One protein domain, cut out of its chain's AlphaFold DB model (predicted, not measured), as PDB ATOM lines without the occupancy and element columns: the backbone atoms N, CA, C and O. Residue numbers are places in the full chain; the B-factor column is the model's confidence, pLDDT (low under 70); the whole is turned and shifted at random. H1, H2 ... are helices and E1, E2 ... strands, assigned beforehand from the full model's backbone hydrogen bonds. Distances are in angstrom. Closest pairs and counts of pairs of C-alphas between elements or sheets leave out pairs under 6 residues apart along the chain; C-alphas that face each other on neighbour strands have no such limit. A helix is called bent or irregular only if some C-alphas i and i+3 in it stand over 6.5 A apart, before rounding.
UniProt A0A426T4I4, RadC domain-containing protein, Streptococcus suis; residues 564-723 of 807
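AT A GLANCE: This is residues 564 to 723 of the 807 residues of the protein "RadC domain-containing protein" of Streptococcus suis (UniProt A0A426T4I4). A long two-stranded hairpin, E1 and E2, stands across one end of an elongated body, with H8 packed on one side of it and H1 and H7 on the other. Beyond these comes H2, then H5, with H3, H4 and a long loop, residues 588 to 616, towards the far end. The printed part has 160 residues, with eight named helices and two named strands in the order H1 to H7, E1, E2, H8; the sheet, E1 - E2, is antiparallel, and the class is mostly helix. The whole is loose, with a radius of gyration of the C-alphas of 19.1 A, and spans 60 by 37 by 22 A.

HOW THE PARTS SIT: Start at the hairpin of E1, residues 679 to 688, and E2, residues 693 to 702, antiparallel at 159 degrees; look for N 682 and O 699 at 2.8 A, and N 697 and O 684 at 2.9 A. The closest C-alphas of E1 and H8, residues 708 to 723, are those of Val 686 and Gly 720, 6.2 A apart. For H1, residues 564 to 572, and E2 they are Ala 567 and Ser 698, 6.1 A; for H7, residues 659 to 677, and E1 they are Asn 671 and Glu 680, 5.4 A. H7 is irregular, with C-alphas 665 and 668 7.7 A apart and a kink of 69 degrees near residue 666. With residues 659 to 663 alone it touches H1, C-alphas 564 and 660 being closest at 5.2 A. H2, residues 576 to 587, is the hub. It touches H5, residues 637 to 648, at a steep tilt of 48 degrees, the same way, closest at C-alphas 580 and 638, 5.2 A. It touches H7 at C-alphas 582 and 662, 6.6 A, and H6, residues 653 to 657, at C-alphas 586 and 654, 6.2 A. H5 touches H3, residues 617 to 624, at C-alphas 637 and 621, 6.7 A; H4, residues 628 to 633, is near H5. Every O i to N i+4 pair is within hydrogen-bond range in H1 to H6, but 11 of 15 in H7 and 10 of 12 in H8.

IN THESE COORDINATES: Find C-alpha 564 at (171.180, 166.440, 91.774), where H1 begins, and C-alpha 723 at (185.317, 169.663, 97.034), where H8 ends. E1 is 28.2 A long, E2 29.2 A, H7 23.1 A and H8 20.8 A.

THE WHOLE: The C-alphas of Glu 605 and Ser 721, the two farthest apart, are 60.7 A apart. The printed part has no cut; the link from H2 to H3 is long. Look for low confidence at residues 688 to 693, under 70.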
ATOM      1  N   SER A 564     172.498 166.101  92.309       94.88
ATOM      2  CA  SER A 564     171.180 166.440  91.774       94.88
ATOM      3  C   SER A 564     170.047 165.716  92.507       94.88
ATOM      4  O   SER A 564     168.994 166.301  92.762       94.88
ATOM      5  N   LEU A 565     170.244 164.448  92.884       95.00
ATOM      6  CA  LEU A 565     169.252 163.674  93.630       95.00
ATOM      7  C   LEU A 565     169.089 164.201  95.062       95.00
ATOM      8  O   LEU A 565     167.962 164.260  95.554       95.00
ATOM      9  N   GLN A 566     170.181 164.627  95.705       95.69
ATOM     10  CA  GLN A 566     170.131 165.268  97.024       95.69
ATOM     11  C   GLN A 566     169.254 166.526  96.985       95.69
ATOM     12  O   GLN A 566     168.355 166.673  97.815       95.69
ATOM     13  N   ALA A 567     169.441 167.377  95.969       96.00
ATOM     14  CA  ALA A 567     168.628 168.573  95.755       96.00
ATOM     15  C   ALA A 567     167.133 168.242  95.616       96.00
ATOM     16  O   ALA A 567     166.298 168.831  96.303       96.00
ATOM     17  N   LEU A 568     166.788 167.267  94.764       96.25
ATOM     18  CA  LEU A 568     165.394 166.864  94.550       96.25
ATOM     19  C   LEU A 568     164.756 166.280  95.815       96.25
ATOM     20  O   LEU A 568     163.602 166.591  96.117       96.25
ATOM     21  N   ARG A 569     165.479 165.455  96.579       93.81
ATOM     22  CA  ARG A 569     164.975 164.905  97.848       93.81
ATOM     23  C   ARG A 569     164.708 166.017  98.857       93.81
ATOM     24  O   ARG A 569     163.583 166.116  99.342       93.81
ATOM     25  N   ALA A 570     165.670 166.917  99.056       93.81
ATOM     26  CA  ALA A 570     165.553 168.022 100.007       93.81
ATOM     27  C   ALA A 570     164.316 168.902  99.756       93.81
ATOM     28  O   ALA A 570     163.636 169.302 100.700       93.81
ATOM     29  N   VAL A 571     163.981 169.181  98.491       94.44
ATOM     30  CA  VAL A 571     162.815 170.024  98.162       94.44
ATOM     31  C   VAL A 571     161.492 169.253  98.103       94.44
ATOM     32  O   VAL A 571     160.429 169.859  98.236       94.44
ATOM     33  N   SER A 572     161.515 167.931  97.908       91.81
ATOM     34  CA  SER A 572     160.290 167.118  97.808       91.81
ATOM     35  C   SER A 572     159.824 166.503  99.126       91.81
ATOM     36  O   SER A 572     158.630 166.227  99.245       91.81
ATOM     37  N   GLU A 573     160.697 166.342 100.128       84.44
ATOM     38  CA  GLU A 573     160.353 165.760 101.439       84.44
ATOM     39  C   GLU A 573     159.174 166.467 102.134       84.44
ATOM     40  O   GLU A 573     158.388 165.819 102.824       84.44
ATOM     41  N   GLY A 574     158.994 167.770 101.897       76.00
ATOM     42  CA  GLY A 574     157.883 168.566 102.433       76.00
ATOM     43  C   GLY A 574     156.801 168.962 101.424       76.00
ATOM     44  O   GLY A 574     155.824 169.599 101.813       76.00
ATOM     45  N   SER A 575     156.940 168.614 100.138       88.44
ATOM     46  CA  SER A 575     156.055 169.104  99.072       88.44
ATOM     47  C   SER A 575     155.483 167.960  98.227       88.44
ATOM     48  O   SER A 575     156.126 167.497  97.277       88.44
ATOM     49  N   PRO A 576     154.229 167.533  98.498       88.56
ATOM     50  CA  PRO A 576     153.531 166.545  97.674       88.56
ATOM     51  C   PRO A 576     153.440 166.957  96.201       88.56
ATOM     52  O   PRO A 576     153.461 166.105  95.313       88.56
ATOM     53  N   TYR A 577     153.375 168.268  95.939       91.31
ATOM     54  CA  TYR A 577     153.379 168.822  94.592       91.31
ATOM     55  C   TYR A 577     154.710 168.579  93.878       91.31
ATOM     56  O   TYR A 577     154.705 168.043  92.773       91.31
ATOM     57  N   LEU A 578     155.847 168.924  94.500       94.25
ATOM     58  CA  LEU A 578     157.165 168.712  93.890       94.25
ATOM     59  C   LEU A 578     157.466 167.223  93.712       94.25
ATOM     60  O   LEU A 578     157.972 166.817  92.669       94.25
ATOM     61  N   LYS A 579     157.047 166.387  94.667       93.31
ATOM     62  CA  LYS A 579     157.132 164.930  94.526       93.31
ATOM     63  C   LYS A 579     156.367 164.426  93.295       93.31
ATOM     64  O   LYS A 579     156.916 163.669  92.494       93.31
ATOM     65  N   ALA A 580     155.125 164.878  93.104       93.56
ATOM     66  CA  ALA A 580     154.336 164.537  91.923       93.56
ATOM     67  C   ALA A 580     154.921 165.134  90.631       93.56
ATOM     68  O   ALA A 580     154.889 164.480  89.593       93.56
ATOM     69  N   LEU A 581     155.504 166.337  90.676       94.94
ATOM     70  CA  LEU A 581     156.173 166.960  89.531       94.94
ATOM     71  C   LEU A 581     157.325 166.084  89.018       94.94
ATOM     72  O   LEU A 581     157.411 165.819  87.818       94.94
ATOM     73  N   PHE A 582     158.172 165.583  89.921       95.94
ATOM     74  CA  PHE A 582     159.323 164.749  89.562       95.94
ATOM     75  C   PHE A 582     158.886 163.394  89.003       95.94
ATOM     76  O   PHE A 582     159.372 162.971  87.956       95.94
ATOM     77  N   ARG A 583     157.904 162.750  89.640       95.00
ATOM     78  CA  ARG A 583     157.325 161.482  89.166       95.00
ATOM     79  C   ARG A 583     156.619 161.634  87.817       95.00
ATOM     80  O   ARG A 583     156.781 160.786  86.945       95.00
ATOM     81  N   SER A 584     155.913 162.746  87.604       94.88
ATOM     82  CA  SER A 584     155.281 163.078  86.321       94.88
ATOM     83  C   SER A 584     156.314 163.237  85.205       94.88
ATOM     84  O   SER A 584     156.088 162.761  84.095       94.88
ATOM     85  N   TYR A 585     157.475 163.848  85.478       95.31
ATOM     86  CA  TYR A 585     158.549 163.949  84.484       95.31
ATOM     87  C   TYR A 585     159.021 162.568  84.011       95.31
ATOM     88  O   TYR A 585     159.185 162.366  82.809       95.31
ATOM     89  N   VAL A 586     159.207 161.624  84.939       95.00
ATOM     90  CA  VAL A 586     159.626 160.250  84.618       95.00
ATOM     91  C   VAL A 586     158.556 159.530  83.803       95.00
ATOM     92  O   VAL A 586     158.859 159.012  82.735       95.00
ATOM     93  N   LEU A 587     157.299 159.564  84.252       94.25
ATOM     94  CA  LEU A 587     156.191 158.930  83.532       94.25
ATOM     95  C   LEU A 587     156.038 159.477  82.105       94.25
ATOM     96  O   LEU A 587     155.902 158.719  81.159       94.25
ATOM     97  N   ASN A 588     156.148 160.795  81.915       94.06
ATOM     98  CA  ASN A 588     156.059 161.405  80.581       94.06
ATOM     99  C   ASN A 588     157.289 161.137  79.694       94.06
ATOM    100  O   ASN A 588     157.274 161.477  78.510       94.06
ATOM    101  N   LYS A 589     158.379 160.603  80.252       91.50
ATOM    102  CA  LYS A 589     159.548 160.155  79.487       91.50
ATOM    103  C   LYS A 589     159.401 158.723  78.995       91.50
ATOM    104  O   LYS A 589     159.981 158.396  77.960       91.50
ATOM    105  N   ASP A 590     158.624 157.922  79.707       87.94
ATOM    106  CA  ASP A 590     158.321 156.544  79.364       87.94
ATOM    107  C   ASP A 590     157.185 156.509  78.335       87.94
ATOM    108  O   ASP A 590     156.003 156.627  78.659       87.94
ATOM    109  N   THR A 591     157.557 156.476  77.055       90.00
ATOM    110  CA  THR A 591     156.600 156.579  75.948       90.00
ATOM    111  C   THR A 591     156.800 155.470  74.930       90.00
ATOM    112  O   THR A 591     157.926 155.084  74.616       90.00
ATOM    113  N   VAL A 592     155.690 155.012  74.358       85.25
ATOM    114  CA  VAL A 592     155.646 154.069  73.238       85.25
ATOM    115  C   VAL A 592     155.008 154.791  72.055       85.25
ATOM    116  O   VAL A 592     153.918 155.351  72.172       85.25
ATOM    117  N   ASP A 593     155.719 154.854  70.928       87.25
ATOM    118  CA  ASP A 593     155.316 155.602  69.725       87.25
ATOM    119  C   ASP A 593     154.966 157.086  69.984       87.25
ATOM    120  O   ASP A 593     154.136 157.682  69.298       87.25
ATOM    121  N   GLY A 594     155.616 157.700  70.980       89.44
ATOM    122  CA  GLY A 594     155.399 159.098  71.366       89.44
ATOM    123  C   GLY A 594     154.178 159.341  72.261       89.44
ATOM    124  O   GLY A 594     153.839 160.499  72.513       89.44
ATOM    125  N   PHE A 595     153.535 158.283  72.756       93.75
ATOM    126  CA  PHE A 595     152.414 158.358  73.691       93.75
ATOM    127  C   PHE A 595     152.782 157.762  75.049       93.75
ATOM    128  O   PHE A 595     153.565 156.817  75.121       93.75
ATOM    129  N   VAL A 596     152.203 158.309  76.115       93.88
ATOM    130  CA  VAL A 596     152.368 157.775  77.474       93.88
ATOM    131  C   VAL A 596     151.521 156.524  77.678       93.88
ATOM    132  O   VAL A 596     150.417 156.423  77.127       93.88
ATOM    133  N   ASP A 597     152.021 155.597  78.493       90.38
ATOM    134  CA  ASP A 597     151.241 154.441  78.922       90.38
ATOM    135  C   ASP A 597     150.248 154.847  80.020       90.38
ATOM    136  O   ASP A 597     150.607 155.448  81.035       90.38
ATOM    137  N   VAL A 598     148.966 154.581  79.787       92.38
ATOM    138  CA  VAL A 598     147.867 154.974  80.676       92.38
ATOM    139  C   VAL A 598     146.920 153.801  80.842       92.38
ATOM    140  O   VAL A 598     146.529 153.160  79.864       92.38
ATOM    141  N   ASP A 599     146.480 153.563  82.075       91.31
ATOM    142  CA  ASP A 599     145.442 152.575  82.329       91.31
ATOM    143  C   ASP A 599     144.103 153.092  81.788       91.31
ATOM    144  O   ASP A 599     143.447 153.951  82.375       91.31
ATOM    145  N   LYS A 600     143.702 152.578  80.623       92.38
ATOM    146  CA  LYS A 600     142.423 152.914  79.984       92.38
ATOM    147  C   LYS A 600     141.247 152.158  80.607       92.38
ATOM    148  O   LYS A 600     140.105 152.577  80.414       92.38
ATOM    149  N   GLU A 601     141.492 151.062  81.328       92.44
ATOM    150  CA  GLU A 601     140.445 150.223  81.926       92.44
ATOM    151  C   GLU A 601     139.802 150.872  83.152       92.44
ATOM    152  O   GLU A 601     138.658 150.554  83.498       92.44
ATOM    153  N   VAL A 602     140.480 151.850  83.757       92.81
ATOM    154  CA  VAL A 602     139.914 152.640  84.852       92.81
ATOM    155  C   VAL A 602     138.628 153.381  84.454       92.81
ATOM    156  O   VAL A 602     137.768 153.627  85.300       92.81
ATOM    157  N   LEU A 603     138.443 153.688  83.163       95.06
ATOM    158  CA  LEU A 603     137.290 154.417  82.624       95.06
ATOM    159  C   LEU A 603     136.114 153.486  82.293       95.06
ATOM    160  O   LEU A 603     135.800 153.239  81.131       95.06
ATOM    161  N   LYS A 604     135.413 152.997  83.320       93.75
ATOM    162  CA  LYS A 604     134.353 151.970  83.185       93.75
ATOM    163  C   LYS A 604     133.154 152.373  82.315       93.75
ATOM    164  O   LYS A 604     132.385 151.512  81.891       93.75
ATOM    165  N   GLU A 605     132.946 153.664  82.081       95.75
ATOM    166  CA  GLU A 605     131.839 154.197  81.286       95.75
ATOM    167  C   GLU A 605     132.103 154.179  79.773       95.75
ATOM    168  O   GLU A 605     131.166 154.372  78.996       95.75
ATOM    169  N   VAL A 606     133.347 153.962  79.335       94.62
ATOM    170  CA  VAL A 606     133.739 153.948  77.919       94.62
ATOM    171  C   VAL A 606     134.574 152.716  77.590       94.62
ATOM    172  O   VAL A 606     135.252 152.150  78.433       94.62
ATOM    173  N   SER A 607     134.520 152.274  76.332       93.00
ATOM    174  CA  SER A 607     135.384 151.182  75.878       93.00
ATOM    175  C   SER A 607     136.849 151.646  75.850       93.00
ATOM    176  O   SER A 607     137.102 152.703  75.263       93.00
ATOM    177  N   PRO A 608     137.821 150.862  76.363       91.31
ATOM    178  CA  PRO A 608     139.248 151.200  76.294       91.31
ATOM    179  C   PRO A 608     139.740 151.495  74.869       91.31
ATOM    180  O   PRO A 608     140.586 152.360  74.662       91.31
ATOM    181  N   LEU A 609     139.150 150.841  73.860       91.31
ATOM    182  CA  LEU A 609     139.466 151.059  72.440       91.31
ATOM    183  C   LEU A 609     139.009 152.427  71.908       91.31
ATOM    184  O   LEU A 609     139.450 152.856  70.847       91.31
ATOM    185  N   SER A 610     138.087 153.092  72.603       92.06
ATOM    186  CA  SER A 610     137.566 154.415  72.238       92.06
ATOM    187  C   SER A 610     138.290 155.559  72.951       92.06
ATOM    188  O   SER A 610     138.043 156.721  72.630       92.06
ATOM    189  N   VAL A 611     139.173 155.247  73.904       93.94
ATOM    190  CA  VAL A 611     139.980 156.234  74.622       93.94
ATOM    191  C   VAL A 611     141.183 156.616  73.746       93.94
ATOM    192  O   VAL A 611     141.950 155.725  73.353       93.94
ATOM    193  N   PRO A 612     141.367 157.912  73.420       93.88
ATOM    194  CA  PRO A 612     142.479 158.354  72.584       93.88
ATOM    195  C   PRO A 612     143.831 158.093  73.264       93.88
ATOM    196  O   PRO A 612     143.899 157.760  74.446       93.88
ATOM    197  N   ASN A 613     144.918 158.213  72.504       94.00
ATOM    198  CA  ASN A 613     146.262 158.215  73.077       94.00
ATOM    199  C   ASN A 613     146.644 159.638  73.500       94.00
ATOM    200  O   ASN A 613     146.149 160.612  72.929       94.00
ATOM    201  N   PHE A 614     147.529 159.747  74.486       96.00
ATOM    202  CA  PHE A 614     147.932 161.015  75.089       96.00
ATOM    203  C   PHE A 614     149.446 161.141  75.074       96.00
ATOM    204  O   PHE A 614     150.152 160.139  75.157       96.00
ATOM    205  N   THR A 615     149.949 162.367  74.970       94.69
ATOM    206  CA  THR A 615     151.398 162.621  74.976       94.69
ATOM    207  C   THR A 615     151.920 162.929  76.374       94.69
ATOM    208  O   THR A 615     153.120 162.858  76.613       94.69
ATOM    209  N   THR A 616     151.021 163.240  77.315       95.81
ATOM    210  CA  THR A 616     151.358 163.412  78.729       95.81
ATOM    211  C   THR A 616     150.279 162.843  79.651       95.81
ATOM    212  O   THR A 616     149.084 162.849  79.338       95.81
ATOM    213  N   HIS A 617     150.683 162.437  80.854       95.88
ATOM    214  CA  HIS A 617     149.772 162.028  81.923       95.88
ATOM    215  C   HIS A 617     148.830 163.160  82.361       95.88
ATOM    216  O   HIS A 617     147.719 162.886  82.811       95.88
ATOM    217  N   GLN A 618     149.221 164.430  82.189       95.69
ATOM    218  CA  GLN A 618     148.348 165.582  82.436       95.69
ATOM    219  C   GLN A 618     147.167 165.625  81.456       95.69
ATOM    220  O   GLN A 618     146.037 165.897  81.864       95.69
ATOM    221  N   GLU A 619     147.414 165.375  80.168       96.88
ATOM    222  CA  GLU A 619     146.360 165.342  79.148       96.88
ATOM    223  C   GLU A 619     145.377 164.201  79.414       96.88
ATOM    224  O   GLU A 619     144.163 164.426  79.389       96.88
ATOM    225  N   PHE A 620     145.890 163.011  79.747       96.69
ATOM    226  CA  PHE A 620     145.046 161.886  80.147       96.69
ATOM    227  C   PHE A 620     144.226 162.222  81.392       96.69
ATOM    228  O   PHE A 620     143.011 162.050  81.368       96.69
ATOM    229  N   PHE A 621     144.842 162.769  82.445       97.06
ATOM    230  CA  PHE A 621     144.134 163.155  83.667       97.06
ATOM    231  C   PHE A 621     142.983 164.130  83.379       97.06
ATOM    232  O   PHE A 621     141.872 163.947  83.879       97.06
ATOM    233  N   ASN A 622     143.210 165.140  82.533       96.75
ATOM    234  CA  ASN A 622     142.186 166.119  82.158       96.75
ATOM    235  C   ASN A 622     141.011 165.474  81.402       96.75
ATOM    236  O   ASN A 622     139.856 165.845  81.616       96.75
ATOM    237  N   TYR A 623     141.289 164.499  80.532       96.69
ATOM    238  CA  TYR A 623     140.262 163.729  79.831       96.69
ATOM    239  C   TYR A 623     139.501 162.797  80.786       96.69
ATOM    240  O   TYR A 623     138.268 162.843  80.853       96.69
ATOM    241  N   ALA A 624     140.242 161.999  81.556       96.06
ATOM    242  CA  ALA A 624     139.758 160.984  82.483       96.06
ATOM    243  C   ALA A 624     138.912 161.581  83.621       96.06
ATOM    244  O   ALA A 624     137.915 160.994  84.035       96.06
ATOM    245  N   SER A 625     139.222 162.811  84.044       95.94
ATOM    246  CA  SER A 625     138.477 163.554  85.070       95.94
ATOM    247  C   SER A 625     137.007 163.814  84.724       95.94
ATOM    248  O   SER A 625     136.235 164.194  85.605       95.94
ATOM    249  N   ASN A 626     136.577 163.606  83.476       95.88
ATOM    250  CA  ASN A 626     135.167 163.708  83.090       95.88
ATOM    251  C   ASN A 626     134.337 162.479  83.506       95.88
ATOM    252  O   ASN A 626     133.116 162.594  83.646       95.88
ATOM    253  N   PHE A 627     134.979 161.346  83.788       96.88
ATOM    254  CA  PHE A 627     134.336 160.074  84.112       96.88
ATOM    255  C   PHE A 627     134.227 159.858  85.625       96.88
ATOM    256  O   PHE A 627     135.081 160.291  86.400       96.88
ATOM    257  N   MET A 628     133.138 159.228  86.072       95.56
ATOM    258  CA  MET A 628     132.869 159.043  87.499       95.56
ATOM    259  C   MET A 628     133.776 157.967  88.098       95.56
ATOM    260  O   MET A 628     134.259 158.134  89.212       95.56
ATOM    261  N   SER A 629     134.020 156.889  87.352       94.88
ATOM    262  CA  SER A 629     134.936 155.804  87.724       94.88
ATOM    263  C   SER A 629     136.328 156.320  88.104       94.88
ATOM    264  O   SER A 629     136.798 156.021  89.196       94.88
ATOM    265  N   PHE A 630     136.914 157.182  87.271       96.50
ATOM    266  CA  PHE A 630     138.220 157.794  87.512       96.50
ATOM    267  C   PHE A 630     138.230 158.719  88.732       96.50
ATOM    268  O   PHE A 630     139.098 158.592  89.590       96.50
ATOM    269  N   ARG A 631     137.241 159.619  88.855       95.31
ATOM    270  CA  ARG A 631     137.140 160.544  90.002       95.31
ATOM    271  C   ARG A 631     136.934 159.833  91.344       95.31
ATOM    272  O   ARG A 631     137.231 160.411  92.381       95.31
ATOM    273  N   ASN A 632     136.389 158.615  91.333       94.06
ATOM    274  CA  ASN A 632     136.246 157.801  92.540       94.06
ATOM    275  C   ASN A 632     137.563 157.127  92.957       94.06
ATOM    276  O   ASN A 632     137.696 156.738  94.114       94.06
ATOM    277  N   GLU A 633     138.498 156.947  92.023       93.38
ATOM    278  CA  GLU A 633     139.781 156.278  92.261       93.38
ATOM    279  C   GLU A 633     140.919 157.267  92.539       93.38
ATOM    280  O   GLU A 633     141.788 156.991  93.377       93.38
ATOM    281  N   TYR A 634     140.882 158.429  91.881       94.81
ATOM    282  CA  TYR A 634     141.897 159.472  91.975       94.81
ATOM    283  C   TYR A 634     141.290 160.810  92.394       94.81
ATOM    284  O   TYR A 634     140.418 161.354  91.714       94.81
ATOM    285  N   GLU A 635     141.791 161.375  93.492       91.94
ATOM    286  CA  GLU A 635     141.252 162.626  94.044       91.94
ATOM    287  C   GLU A 635     141.702 163.864  93.260       91.94
ATOM    288  O   GLU A 635     140.953 164.826  93.084       91.94
ATOM    289  N   ASN A 636     142.958 163.868  92.816       93.50
ATOM    290  CA  ASN A 636     143.587 164.972  92.101       93.50
ATOM    291  C   ASN A 636     144.772 164.461  91.264       93.50
ATOM    292  O   ASN A 636     145.136 163.288  91.326       93.50
ATOM    293  N   LEU A 637     145.391 165.352  90.484       93.38
ATOM    294  CA  LEU A 637     146.508 164.995  89.608       93.38
ATOM    295  C   LEU A 637     147.690 164.389  90.375       93.38
ATOM    296  O   LEU A 637     148.294 163.437  89.892       93.38
ATOM    297  N   ALA A 638     148.034 164.929  91.546       92.69
ATOM    298  CA  ALA A 638     149.164 164.426  92.320       92.69
ATOM    299  C   ALA A 638     148.896 163.003  92.829       92.69
ATOM    300  O   ALA A 638     149.785 162.159  92.750       92.69
ATOM    301  N   ASP A 639     147.674 162.720  93.286       93.94
ATOM    302  CA  ASP A 639     147.244 161.371  93.676       93.94
ATOM    303  C   ASP A 639     147.321 160.387  92.494       93.94
ATOM    304  O   ASP A 639     147.926 159.321  92.615       93.94
ATOM    305  N   TYR A 640     146.815 160.784  91.321       95.56
ATOM    306  CA  TYR A 640     146.923 159.995  90.089       95.56
ATOM    307  C   TYR A 640     148.373 159.695  89.698       95.56
ATOM    308  O   TYR A 640     148.727 158.535  89.483       95.56
ATOM    309  N   ILE A 641     149.230 160.716  89.640       95.56
ATOM    310  CA  ILE A 641     150.639 160.551  89.269       95.56
ATOM    311  C   ILE A 641     151.366 159.654  90.267       95.56
ATOM    312  O   ILE A 641     152.121 158.782  89.853       95.56
ATOM    313  N   ASN A 642     151.144 159.842  91.569       92.12
ATOM    314  CA  ASN A 642     151.820 159.051  92.592       92.12
ATOM    315  C   ASN A 642     151.432 157.571  92.517       92.12
ATOM    316  O   ASN A 642     152.326 156.731  92.461       92.12
ATOM    317  N   LYS A 643     150.133 157.262  92.438       92.31
ATOM    318  CA  LYS A 643     149.648 155.880  92.302       92.31
ATOM    319  C   LYS A 643     150.121 155.238  90.997       92.31
ATOM    320  O   LYS A 643     150.603 154.112  91.012       92.31
ATOM    321  N   THR A 644     150.050 155.968  89.882       93.12
ATOM    322  CA  THR A 644     150.520 155.473  88.576       93.12
ATOM    323  C   THR A 644     152.022 155.210  88.589       93.12
ATOM    324  O   THR A 644     152.473 154.183  88.087       93.12
ATOM    325  N   TYR A 645     152.803 156.107  89.195       93.44
ATOM    326  CA  TYR A 645     154.243 155.931  89.339       93.44
ATOM    327  C   TYR A 645     154.569 154.690  90.168       93.44
ATOM    328  O   TYR A 645     155.368 153.878  89.732       93.44
ATOM    329  N   GLU A 646     153.918 154.503  91.314       90.94
ATOM    330  CA  GLU A 646     154.171 153.370  92.217       90.94
ATOM    331  C   GLU A 646     153.808 152.007  91.604       90.94
ATOM    332  O   GLU A 646     154.405 150.997  91.973       90.94
ATOM    333  N   LEU A 647     152.884 151.974  90.638       88.06
ATOM    334  CA  LEU A 647     152.559 150.768  89.870       88.06
ATOM    335  C   LEU A 647     153.680 150.359  88.901       88.06
ATOM    336  O   LEU A 647     153.989 149.174  88.794       88.06
ATOM    337  N   HIS A 648     154.291 151.324  88.207       84.88
ATOM    338  CA  HIS A 648     155.312 151.065  87.180       84.88
ATOM    339  C   HIS A 648     156.739 151.066  87.749       84.88
ATOM    340  O   HIS A 648     157.616 150.348  87.273       84.88
ATOM    341  N   TYR A 649     156.960 151.846  88.805       85.81
ATOM    342  CA  TYR A 649     158.235 152.076  89.469       85.81
ATOM    343  C   TYR A 649     158.065 151.806  90.974       85.81
ATOM    344  O   TYR A 649     157.799 152.725  91.751       85.81
ATOM    345  N   PRO A 650     158.261 150.550  91.428       73.81
ATOM    346  CA  PRO A 650     158.096 150.166  92.836       73.81
ATOM    347  C   PRO A 650     159.061 150.870  93.807       73.81
ATOM    348  O   PRO A 650     158.945 150.735  95.023       73.81
ATOM    349  N   THR A 651     160.052 151.587  93.274       80.69
ATOM    350  CA  THR A 651     161.033 152.399  94.001       80.69
ATOM    351  C   THR A 651     161.224 153.726  93.259       80.69
ATOM    352  O   THR A 651     160.932 153.809  92.068       80.69
ATOM    353  N   ASP A 652     161.793 154.747  93.905       81.31
ATOM    354  CA  ASP A 652     162.094 156.038  93.253       81.31
ATOM    355  C   ASP A 652     163.311 155.969  92.284       81.31
ATOM    356  O   ASP A 652     163.928 156.990  91.970       81.31
ATOM    357  N   TYR A 653     163.666 154.778  91.771       85.94
ATOM    358  CA  TYR A 653     164.785 154.575  90.839       85.94
ATOM    359  C   TYR A 653     164.638 155.400  89.556       85.94
ATOM    360  O   TYR A 653     165.624 155.914  89.044       85.94
ATOM    361  N   GLY A 654     163.415 155.587  89.049       89.50
ATOM    362  CA  GLY A 654     163.198 156.421  87.864       89.50
ATOM    363  C   GLY A 654     163.525 157.900  88.113       89.50
ATOM    364  O   GLY A 654     164.088 158.562  87.244       89.50
ATOM    365  N   VAL A 655     163.230 158.416  89.315       92.31
ATOM    366  CA  VAL A 655     163.614 159.783  89.712       92.31
ATOM    367  C   VAL A 655     165.124 159.872  89.895       92.31
ATOM    368  O   VAL A 655     165.715 160.847  89.448       92.31
ATOM    369  N   GLN A 656     165.757 158.854  90.485       93.25
ATOM    370  CA  GLN A 656     167.215 158.773  90.594       93.25
ATOM    371  C   GLN A 656     167.887 158.782  89.215       93.25
ATOM    372  O   GLN A 656     168.756 159.610  88.969       93.25
ATOM    373  N   TRP A 657     167.440 157.928  88.295       92.56
ATOM    374  CA  TRP A 657     167.993 157.806  86.944       92.56
ATOM    375  C   TRP A 657     167.873 159.095  86.120       92.56
ATOM    376  O   TRP A 657     168.703 159.380  85.260       92.56
ATOM    377  N   HIS A 658     166.836 159.895  86.376       93.81
ATOM    378  CA  HIS A 658     166.592 161.156  85.679       93.81
ATOM    379  C   HIS A 658     166.865 162.401  86.533       93.81
ATOM    380  O   HIS A 658     166.473 163.494  86.120       93.81
ATOM    381  N   CYS A 659     167.521 162.274  87.692       94.25
ATOM    382  CA  CYS A 659     167.580 163.344  88.692       94.25
ATOM    383  C   CYS A 659     168.211 164.632  88.152       94.25
ATOM    384  O   CYS A 659     167.665 165.716  88.340       94.25
ATOM    385  N   GLU A 660     169.298 164.515  87.399       93.25
ATOM    386  CA  GLU A 660     169.952 165.648  86.761       93.25
ATOM    387  C   GLU A 660     169.046 166.334  85.732       93.25
ATOM    388  O   GLU A 660     168.808 167.538  85.798       93.25
ATOM    389  N   ALA A 661     168.457 165.561  84.816       94.06
ATOM    390  CA  ALA A 661     167.572 166.107  83.794       94.06
ATOM    391  C   ALA A 661     166.315 166.758  84.395       94.06
ATOM    392  O   ALA A 661     165.826 167.750  83.849       94.06
ATOM    393  N   ILE A 662     165.788 166.207  85.495       95.19
ATOM    394  CA  ILE A 662     164.685 166.798  86.259       95.19
ATOM    395  C   ILE A 662     165.145 168.124  86.855       95.19
ATOM    396  O   ILE A 662     164.495 169.137  86.610       95.19
ATOM    397  N   LEU A 663     166.267 168.137  87.581       94.62
ATOM    398  CA  LEU A 663     166.779 169.337  88.234       94.62
ATOM    399  C   LEU A 663     166.999 170.463  87.220       94.62
ATOM    400  O   LEU A 663     166.443 171.542  87.394       94.62
ATOM    401  N   THR A 664     167.704 170.206  86.114       92.19
ATOM    402  CA  THR A 664     167.989 171.226  85.093       92.19
ATOM    403  C   THR A 664     166.727 171.736  84.398       92.19
ATOM    404  O   THR A 664     166.587 172.936  84.179       92.19
ATOM    405  N   LYS A 665     165.788 170.852  84.029       93.81
ATOM    406  CA  LYS A 665     164.605 171.254  83.242       93.81
ATOM    407  C   LYS A 665     163.453 171.788  84.082       93.81
ATOM    408  O   LYS A 665     162.598 172.478  83.537       93.81
ATOM    409  N   GLN A 666     163.393 171.436  85.365       95.38
ATOM    410  CA  GLN A 666     162.299 171.811  86.263       95.38
ATOM    411  C   GLN A 666     162.705 172.874  87.289       95.38
ATOM    412  O   GLN A 666     161.841 173.291  88.054       95.38
ATOM    413  N   LEU A 667     163.957 173.357  87.306       95.31
ATOM    414  CA  LEU A 667     164.445 174.316  88.310       95.31
ATOM    415  C   LEU A 667     163.547 175.554  88.458       95.31
ATOM    416  O   LEU A 667     163.228 175.952  89.576       95.31
ATOM    417  N   GLU A 668     163.092 176.138  87.347       95.88
ATOM    418  CA  GLU A 668     162.194 177.300  87.374       95.88
ATOM    419  C   GLU A 668     160.862 176.971  88.065       95.88
ATOM    420  O   GLU A 668     160.371 177.732  88.900       95.88
ATOM    421  N   GLN A 669     160.290 175.806  87.760       94.75
ATOM    422  CA  GLN A 669     159.033 175.360  88.351       94.75
ATOM    423  C   GLN A 669     159.197 174.962  89.823       94.75
ATOM    424  O   GLN A 669     158.313 175.258  90.629       94.75
ATOM    425  N   ILE A 670     160.335 174.363  90.187       96.31
ATOM    426  CA  ILE A 670     160.722 174.085  91.575       96.31
ATOM    427  C   ILE A 670     160.779 175.398  92.361       96.31
ATOM    428  O   ILE A 670     160.093 175.541  93.371       96.31
ATOM    429  N   ASN A 671     161.521 176.390  91.864       96.62
ATOM    430  CA  ASN A 671     161.684 177.677  92.538       96.62
ATOM    431  C   ASN A 671     160.393 178.491  92.598       96.62
ATOM    432  O   ASN A 671     160.153 179.180  93.585       96.62
ATOM    433  N   LYS A 672     159.507 178.360  91.608       96.31
ATOM    434  CA  LYS A 672     158.165 178.947  91.672       96.31
ATOM    435  C   LYS A 672     157.333 178.377  92.822       96.31
ATOM    436  O   LYS A 672     156.558 179.114  93.429       96.31
ATOM    437  N   GLU A 673     157.461 177.082  93.103       95.19
ATOM    438  CA  GLU A 673     156.781 176.463  94.241       95.19
ATOM    439  C   GLU A 673     157.414 176.889  95.569       95.19
ATOM    440  O   GLU A 673     156.699 177.333  96.463       95.19
ATOM    441  N   LEU A 674     158.745 176.827  95.674       95.31
ATOM    442  CA  LEU A 674     159.491 177.199  96.883       95.31
ATOM    443  C   LEU A 674     159.310 178.675  97.266       95.31
ATOM    444  O   LEU A 674     159.230 179.000  98.451       95.31
ATOM    445  N   ALA A 675     159.148 179.563  96.281       95.69
ATOM    446  CA  ALA A 675     158.916 180.987  96.512       95.69
ATOM    447  C   ALA A 675     157.634 181.270  97.313       95.69
ATOM    448  O   ALA A 675     157.537 182.312  97.959       95.69
ATOM    449  N   LYS A 676     156.656 180.347  97.330       94.62
ATOM    450  CA  LYS A 676     155.456 180.466  98.182       94.62
ATOM    451  C   LYS A 676     155.791 180.447  99.675       94.62
ATOM    452  O   LYS A 676     155.018 180.973 100.471       94.62
ATOM    453  N   GLU A 677     156.929 179.862 100.039       93.56
ATOM    454  CA  GLU A 677     157.472 179.823 101.399       93.56
ATOM    455  C   GLU A 677     158.670 180.770 101.585       93.56
ATOM    456  O   GLU A 677     159.381 180.656 102.580       93.56
ATOM    457  N   GLU A 678     158.896 181.699 100.646       95.88
ATOM    458  CA  GLU A 678     160.057 182.605 100.624       95.88
ATOM    459  C   GLU A 678     161.407 181.861 100.593       95.88
ATOM    460  O   GLU A 678     162.396 182.303 101.178       95.88
ATOM    461  N   LYS A 679     161.453 180.729  99.878       95.75
ATOM    462  CA  LYS A 679     162.664 179.931  99.647       95.75
ATOM    463  C   LYS A 679     163.029 179.870  98.165       95.75
ATOM    464  O   LYS A 679     162.158 179.917  97.299       95.75
ATOM    465  N   GLU A 680     164.312 179.685  97.875       96.62
ATOM    466  CA  GLU A 680     164.830 179.462  96.518       96.62
ATOM    467  C   GLU A 680     165.909 178.373  96.542       96.62
ATOM    468  O   GLU A 680     166.849 178.444  97.329       96.62
ATOM    469  N   LEU A 681     165.797 177.369  95.670       97.44
ATOM    470  CA  LEU A 681     166.867 176.417  95.399       97.44
ATOM    471  C   LEU A 681     167.868 177.057  94.427       97.44
ATOM    472  O   LEU A 681     167.567 177.290  93.252       97.44
ATOM    473  N   VAL A 682     169.068 177.324  94.927       97.56
ATOM    474  CA  VAL A 682     170.218 177.794  94.154       97.56
ATOM    475  C   VAL A 682     171.077 176.582  93.809       97.56
ATOM    476  O   VAL A 682     171.380 175.777  94.687       97.56
ATOM    477  N   VAL A 683     171.453 176.443  92.536       96.19
ATOM    478  CA  VAL A 683     172.322 175.363  92.050       96.19
ATOM    479  C   VAL A 683     173.474 175.983  91.271       96.19
ATOM    480  O   VAL A 683     173.236 176.747  90.337       96.19
ATOM    481  N   VAL A 684     174.704 175.648  91.650       94.25
ATOM    482  CA  VAL A 684     175.939 176.092  90.998       94.25
ATOM    483  C   VAL A 684     176.682 174.870  90.475       94.25
ATOM    484  O   VAL A 684     176.942 173.926  91.220       94.25
ATOM    485  N   GLN A 685     177.021 174.898  89.191       91.44
ATOM    486  CA  GLN A 685     177.812 173.855  88.554       91.44
ATOM    487  C   GLN A 685     179.302 174.173  88.712       91.44
ATOM    488  O   GLN A 685     179.739 175.272  88.368       91.44
ATOM    489  N   VAL A 686     180.074 173.221  89.228       86.06
ATOM    490  CA  VAL A 686     181.519 173.358  89.457       86.06
ATOM    491  C   VAL A 686     182.241 172.209  88.757       86.06
ATOM    492  O   VAL A 686     181.915 171.047  88.988       86.06
ATOM    493  N   GLU A 687     183.192 172.510  87.874       79.56
ATOM    494  CA  GLU A 687     183.951 171.486  87.139       79.56
ATOM    495  C   GLU A 687     184.859 170.674  88.073       79.56
ATOM    496  O   GLU A 687     185.393 171.188  89.054       79.56
ATOM    497  N   ASN A 688     185.040 169.388  87.789       65.88
ATOM    498  CA  ASN A 688     185.962 168.542  88.534       65.88
ATOM    499  C   ASN A 688     187.311 168.507  87.806       65.88
ATOM    500  O   ASN A 688     187.433 167.890  86.758       65.88
ATOM    501  N   GLU A 689     188.351 169.134  88.350       56.28
ATOM    502  CA  GLU A 689     189.657 169.182  87.669       56.28
ATOM    503  C   GLU A 689     190.367 167.813  87.605       56.28
ATOM    504  O   GLU A 689     191.259 167.602  86.785       56.28
ATOM    505  N   GLN A 690     189.955 166.849  88.438       45.38
ATOM    506  CA  GLN A 690     190.567 165.521  88.545       45.38
ATOM    507  C   GLN A 690     189.821 164.434  87.746       45.38
ATOM    508  O   GLN A 690     190.273 163.288  87.692       45.38
ATOM    509  N   SER A 691     188.675 164.749  87.129       46.97
ATOM    510  CA  SER A 691     187.886 163.807  86.319       46.97
ATOM    511  C   SER A 691     187.046 164.527  85.259       46.97
ATOM    512  O   SER A 691     186.707 165.686  85.417       46.97
ATOM    513  N   ALA A 692     186.662 163.859  84.168       45.25
ATOM    514  CA  ALA A 692     185.835 164.472  83.121       45.25
ATOM    515  C   ALA A 692     184.349 164.625  83.542       45.25
ATOM    516  O   ALA A 692     183.474 163.985  82.959       45.25
ATOM    517  N   GLY A 693     184.061 165.435  84.571       66.94
ATOM    518  CA  GLY A 693     182.721 165.644  85.138       66.94
ATOM    519  C   GLY A 693     182.564 166.965  85.906       66.94
ATOM    520  O   GLY A 693     183.495 167.760  85.996       66.94
ATOM    521  N   TYR A 694     181.375 167.211  86.458       81.44
ATOM    522  CA  TYR A 694     181.040 168.405  87.247       81.44
ATOM    523  C   TYR A 694     180.173 168.049  88.459       81.44
ATOM    524  O   TYR A 694     179.504 167.017  88.476       81.44
ATOM    525  N   HIS A 695     180.176 168.927  89.457       86.25
ATOM    526  CA  HIS A 695     179.333 168.880  90.645       86.25
ATOM    527  C   HIS A 695     178.201 169.901  90.543       86.25
ATOM    528  O   HIS A 695     178.442 171.043  90.161       86.25
ATOM    529  N   ASN A 696     176.983 169.510  90.924       91.81
ATOM    530  CA  ASN A 696     175.816 170.401  90.983       91.81
ATOM    531  C   ASN A 696     175.550 170.790  92.441       91.81
ATOM    532  O   ASN A 696     174.664 170.242  93.101       91.81
ATOM    533  N   LEU A 697     176.336 171.732  92.955       94.81
ATOM    534  CA  LEU A 697     176.251 172.166  94.345       94.81
ATOM    535  C   LEU A 697     174.944 172.926  94.568       94.81
ATOM    536  O   LEU A 697     174.646 173.882  93.857       94.81
ATOM    537  N   SER A 698     174.162 172.506  95.554       96.75
ATOM    538  CA  SER A 698     172.814 173.008  95.800       96.75
ATOM    539  C   SER A 698     172.645 173.567  97.209       96.75
ATOM    540  O   SER A 698     173.147 173.022  98.198       96.75
ATOM    541  N   TYR A 699     171.905 174.670  97.288       97.56
ATOM    542  CA  TYR A 699     171.602 175.399  98.513       97.56
ATOM    543  C   TYR A 699     170.147 175.856  98.516       97.56
ATOM    544  O   TYR A 699     169.672 176.451  97.549       97.56
ATOM    545  N   LEU A 700     169.443 175.616  99.615       96.88
ATOM    546  CA  LEU A 700     168.104 176.130  99.855       96.88
ATOM    547  C   LEU A 700     168.196 177.472 100.583       96.88
ATOM    548  O   LEU A 700     168.331 177.524 101.805       96.88
ATOM    549  N   ARG A 701     168.135 178.557  99.812       96.12
ATOM    550  CA  ARG A 701     168.247 179.935 100.295       96.12
ATOM    551  C   ARG A 701     166.955 180.390 100.963       96.12
ATOM    552  O   ARG A 701     165.884 180.242 100.370       96.12
ATOM    553  N   ASP A 702     167.065 181.022 102.133       95.88
ATOM    554  CA  ASP A 702     165.982 181.835 102.700       95.88
ATOM    555  C   ASP A 702     166.049 183.243 102.089       95.88
ATOM    556  O   ASP A 702     167.001 184.004 102.294       95.88
ATOM    557  N   MET A 703     165.028 183.595 101.304       95.62
ATOM    558  CA  MET A 703     164.989 184.851 100.554       95.62
ATOM    559  C   MET A 703     164.893 186.089 101.457       95.62
ATOM    560  O   MET A 703     165.080 187.205 100.970       95.62
ATOM    561  N   ARG A 704     164.592 185.918 102.751       95.12
ATOM    562  CA  ARG A 704     164.474 187.009 103.727       95.12
ATOM    563  C   ARG A 704     165.821 187.428 104.309       95.12
ATOM    564  O   ARG A 704     165.951 188.576 104.731       95.12
ATOM    565  N   THR A 705     166.786 186.512 104.385       93.75
ATOM    566  CA  THR A 705     168.034 186.711 105.146       93.75
ATOM    567  C   THR A 705     169.292 186.713 104.297       93.75
ATOM    568  O   THR A 705     170.299 187.262 104.729       93.75
ATOM    569  N   GLU A 706     169.258 186.109 103.114       94.44
ATOM    570  CA  GLU A 706     170.435 185.917 102.265       94.44
ATOM    571  C   GLU A 706     170.140 186.438 100.862       94.44
ATOM    572  O   GLU A 706     169.014 186.307 100.383       94.44
ATOM    573  N   THR A 707     171.129 186.986 100.157       95.25
ATOM    574  CA  THR A 707     171.024 187.307  98.724       95.25
ATOM    575  C   THR A 707     171.437 186.113  97.856       95.25
ATOM    576  O   THR A 707     172.124 185.199  98.306       95.25
ATOM    577  N   LYS A 708     170.995 186.084  96.592       94.19
ATOM    578  CA  LYS A 708     171.321 184.982  95.677       94.19
ATOM    579  C   LYS A 708     172.816 184.945  95.372       94.19
ATOM    580  O   LYS A 708     173.411 183.878  95.444       94.19
ATOM    581  N   GLN A 709     173.405 186.116  95.126       93.00
ATOM    582  CA  GLN A 709     174.833 186.258  94.857       93.00
ATOM    583  C   GLN A 709     175.682 185.750  96.029       93.00
ATOM    584  O   GLN A 709     176.606 184.985  95.809       93.00
ATOM    585  N   GLU A 710     175.336 186.088  97.277       91.38
ATOM    586  CA  GLU A 710     176.077 185.601  98.456       91.38
ATOM    587  C   GLU A 710     176.066 184.072  98.573       91.38
ATOM    588  O   GLU A 710     177.051 183.476  99.016       91.38
ATOM    589  N   VAL A 711     174.955 183.433  98.198       95.44
ATOM    590  CA  VAL A 711     174.832 181.971  98.192       95.44
ATOM    591  C   VAL A 711     175.614 181.359  97.033       95.44
ATOM    592  O   VAL A 711     176.305 180.367  97.242       95.44
ATOM    593  N   GLU A 712     175.533 181.938  95.834       94.44
ATOM    594  CA  GLU A 712     176.302 181.493  94.665       94.44
ATOM    595  C   GLU A 712     177.809 181.607  94.920       94.44
ATOM    596  O   GLU A 712     178.539 180.641  94.699       94.44
ATOM    597  N   ASP A 713     178.259 182.730  95.484       89.06
ATOM    598  CA  ASP A 713     179.651 182.955  95.865       89.06
ATOM    599  C   ASP A 713     180.093 181.940  96.918       89.06
ATOM    600  O   ASP A 713     181.155 181.334  96.788       89.06
ATOM    601  N   TYR A 714     179.281 181.698  97.949       92.56
ATOM    602  CA  TYR A 714     179.567 180.687  98.968       92.56
ATOM    603  C   TYR A 714     179.659 179.269  98.376       92.56
ATOM    604  O   TYR A 714     180.610 178.541  98.674       92.56
ATOM    605  N   LEU A 715     178.717 178.880  97.514       93.12
ATOM    606  CA  LEU A 715     178.731 177.572  96.859       93.12
ATOM    607  C   LEU A 715     179.955 177.405  95.963       93.12
ATOM    608  O   LEU A 715     180.625 176.385  96.051       93.12
ATOM    609  N   PHE A 716     180.271 178.395  95.133       89.06
ATOM    610  CA  PHE A 716     181.394 178.315  94.205       89.06
ATOM    611  C   PHE A 716     182.737 178.337  94.942       89.06
ATOM    612  O   PHE A 716     183.567 177.446  94.782       89.06
ATOM    613  N   SER A 717     182.938 179.346  95.787       84.31
ATOM    614  CA  SER A 717     184.262 179.712  96.287       84.31
ATOM    615  C   SER A 717     184.621 179.141  97.658       84.31
ATOM    616  O   SER A 717     185.762 179.286  98.086       84.31
ATOM    617  N   VAL A 718     183.648 178.565  98.374       88.44
ATOM    618  CA  VAL A 718     183.882 177.869  99.645       88.44
ATOM    619  C   VAL A 718     183.595 176.388  99.464       88.44
ATOM    620  O   VAL A 718     184.493 175.569  99.620       88.44
ATOM    621  N   VAL A 719     182.365 176.026  99.087       90.56
ATOM    622  CA  VAL A 719     181.978 174.611  98.959       90.56
ATOM    623  C   VAL A 719     182.660 173.954  97.753       90.56
ATOM    624  O   VAL A 719     183.225 172.874  97.896       90.56
ATOM    625  N   GLY A 720     182.673 174.608  96.590       87.19
ATOM    626  CA  GLY A 720     183.312 174.105  95.372       87.19
ATOM    627  C   GLY A 720     184.807 173.897  95.552       87.19
ATOM    628  O   GLY A 720     185.290 172.780  95.373       87.19
ATOM    629  N   SER A 721     185.514 174.918  96.031       85.19
ATOM    630  CA  SER A 721     186.944 174.817  96.341       85.19
ATOM    631  C   SER A 721     187.238 173.754  97.404       85.19
ATOM    632  O   SER A 721     188.233 173.042  97.303       85.19
ATOM    633  N   TYR A 722     186.355 173.558  98.392       85.00
ATOM    634  CA  TYR A 722     186.510 172.470  99.364       85.00
ATOM    635  C   TYR A 722     186.440 171.093  98.703       85.00
ATOM    636  O   TYR A 722     187.193 170.186  99.052       85.00
ATOM    637  N   TYR A 723     185.536 170.928  97.736       80.88
ATOM    638  CA  TYR A 723     185.317 169.663  97.034       80.88
ATOM    639  C   TYR A 723     186.433 169.388  96.017       80.88
ATOM    640  O   TYR A 723     186.783 168.230  95.795       80.88
TER     641      TYR A 723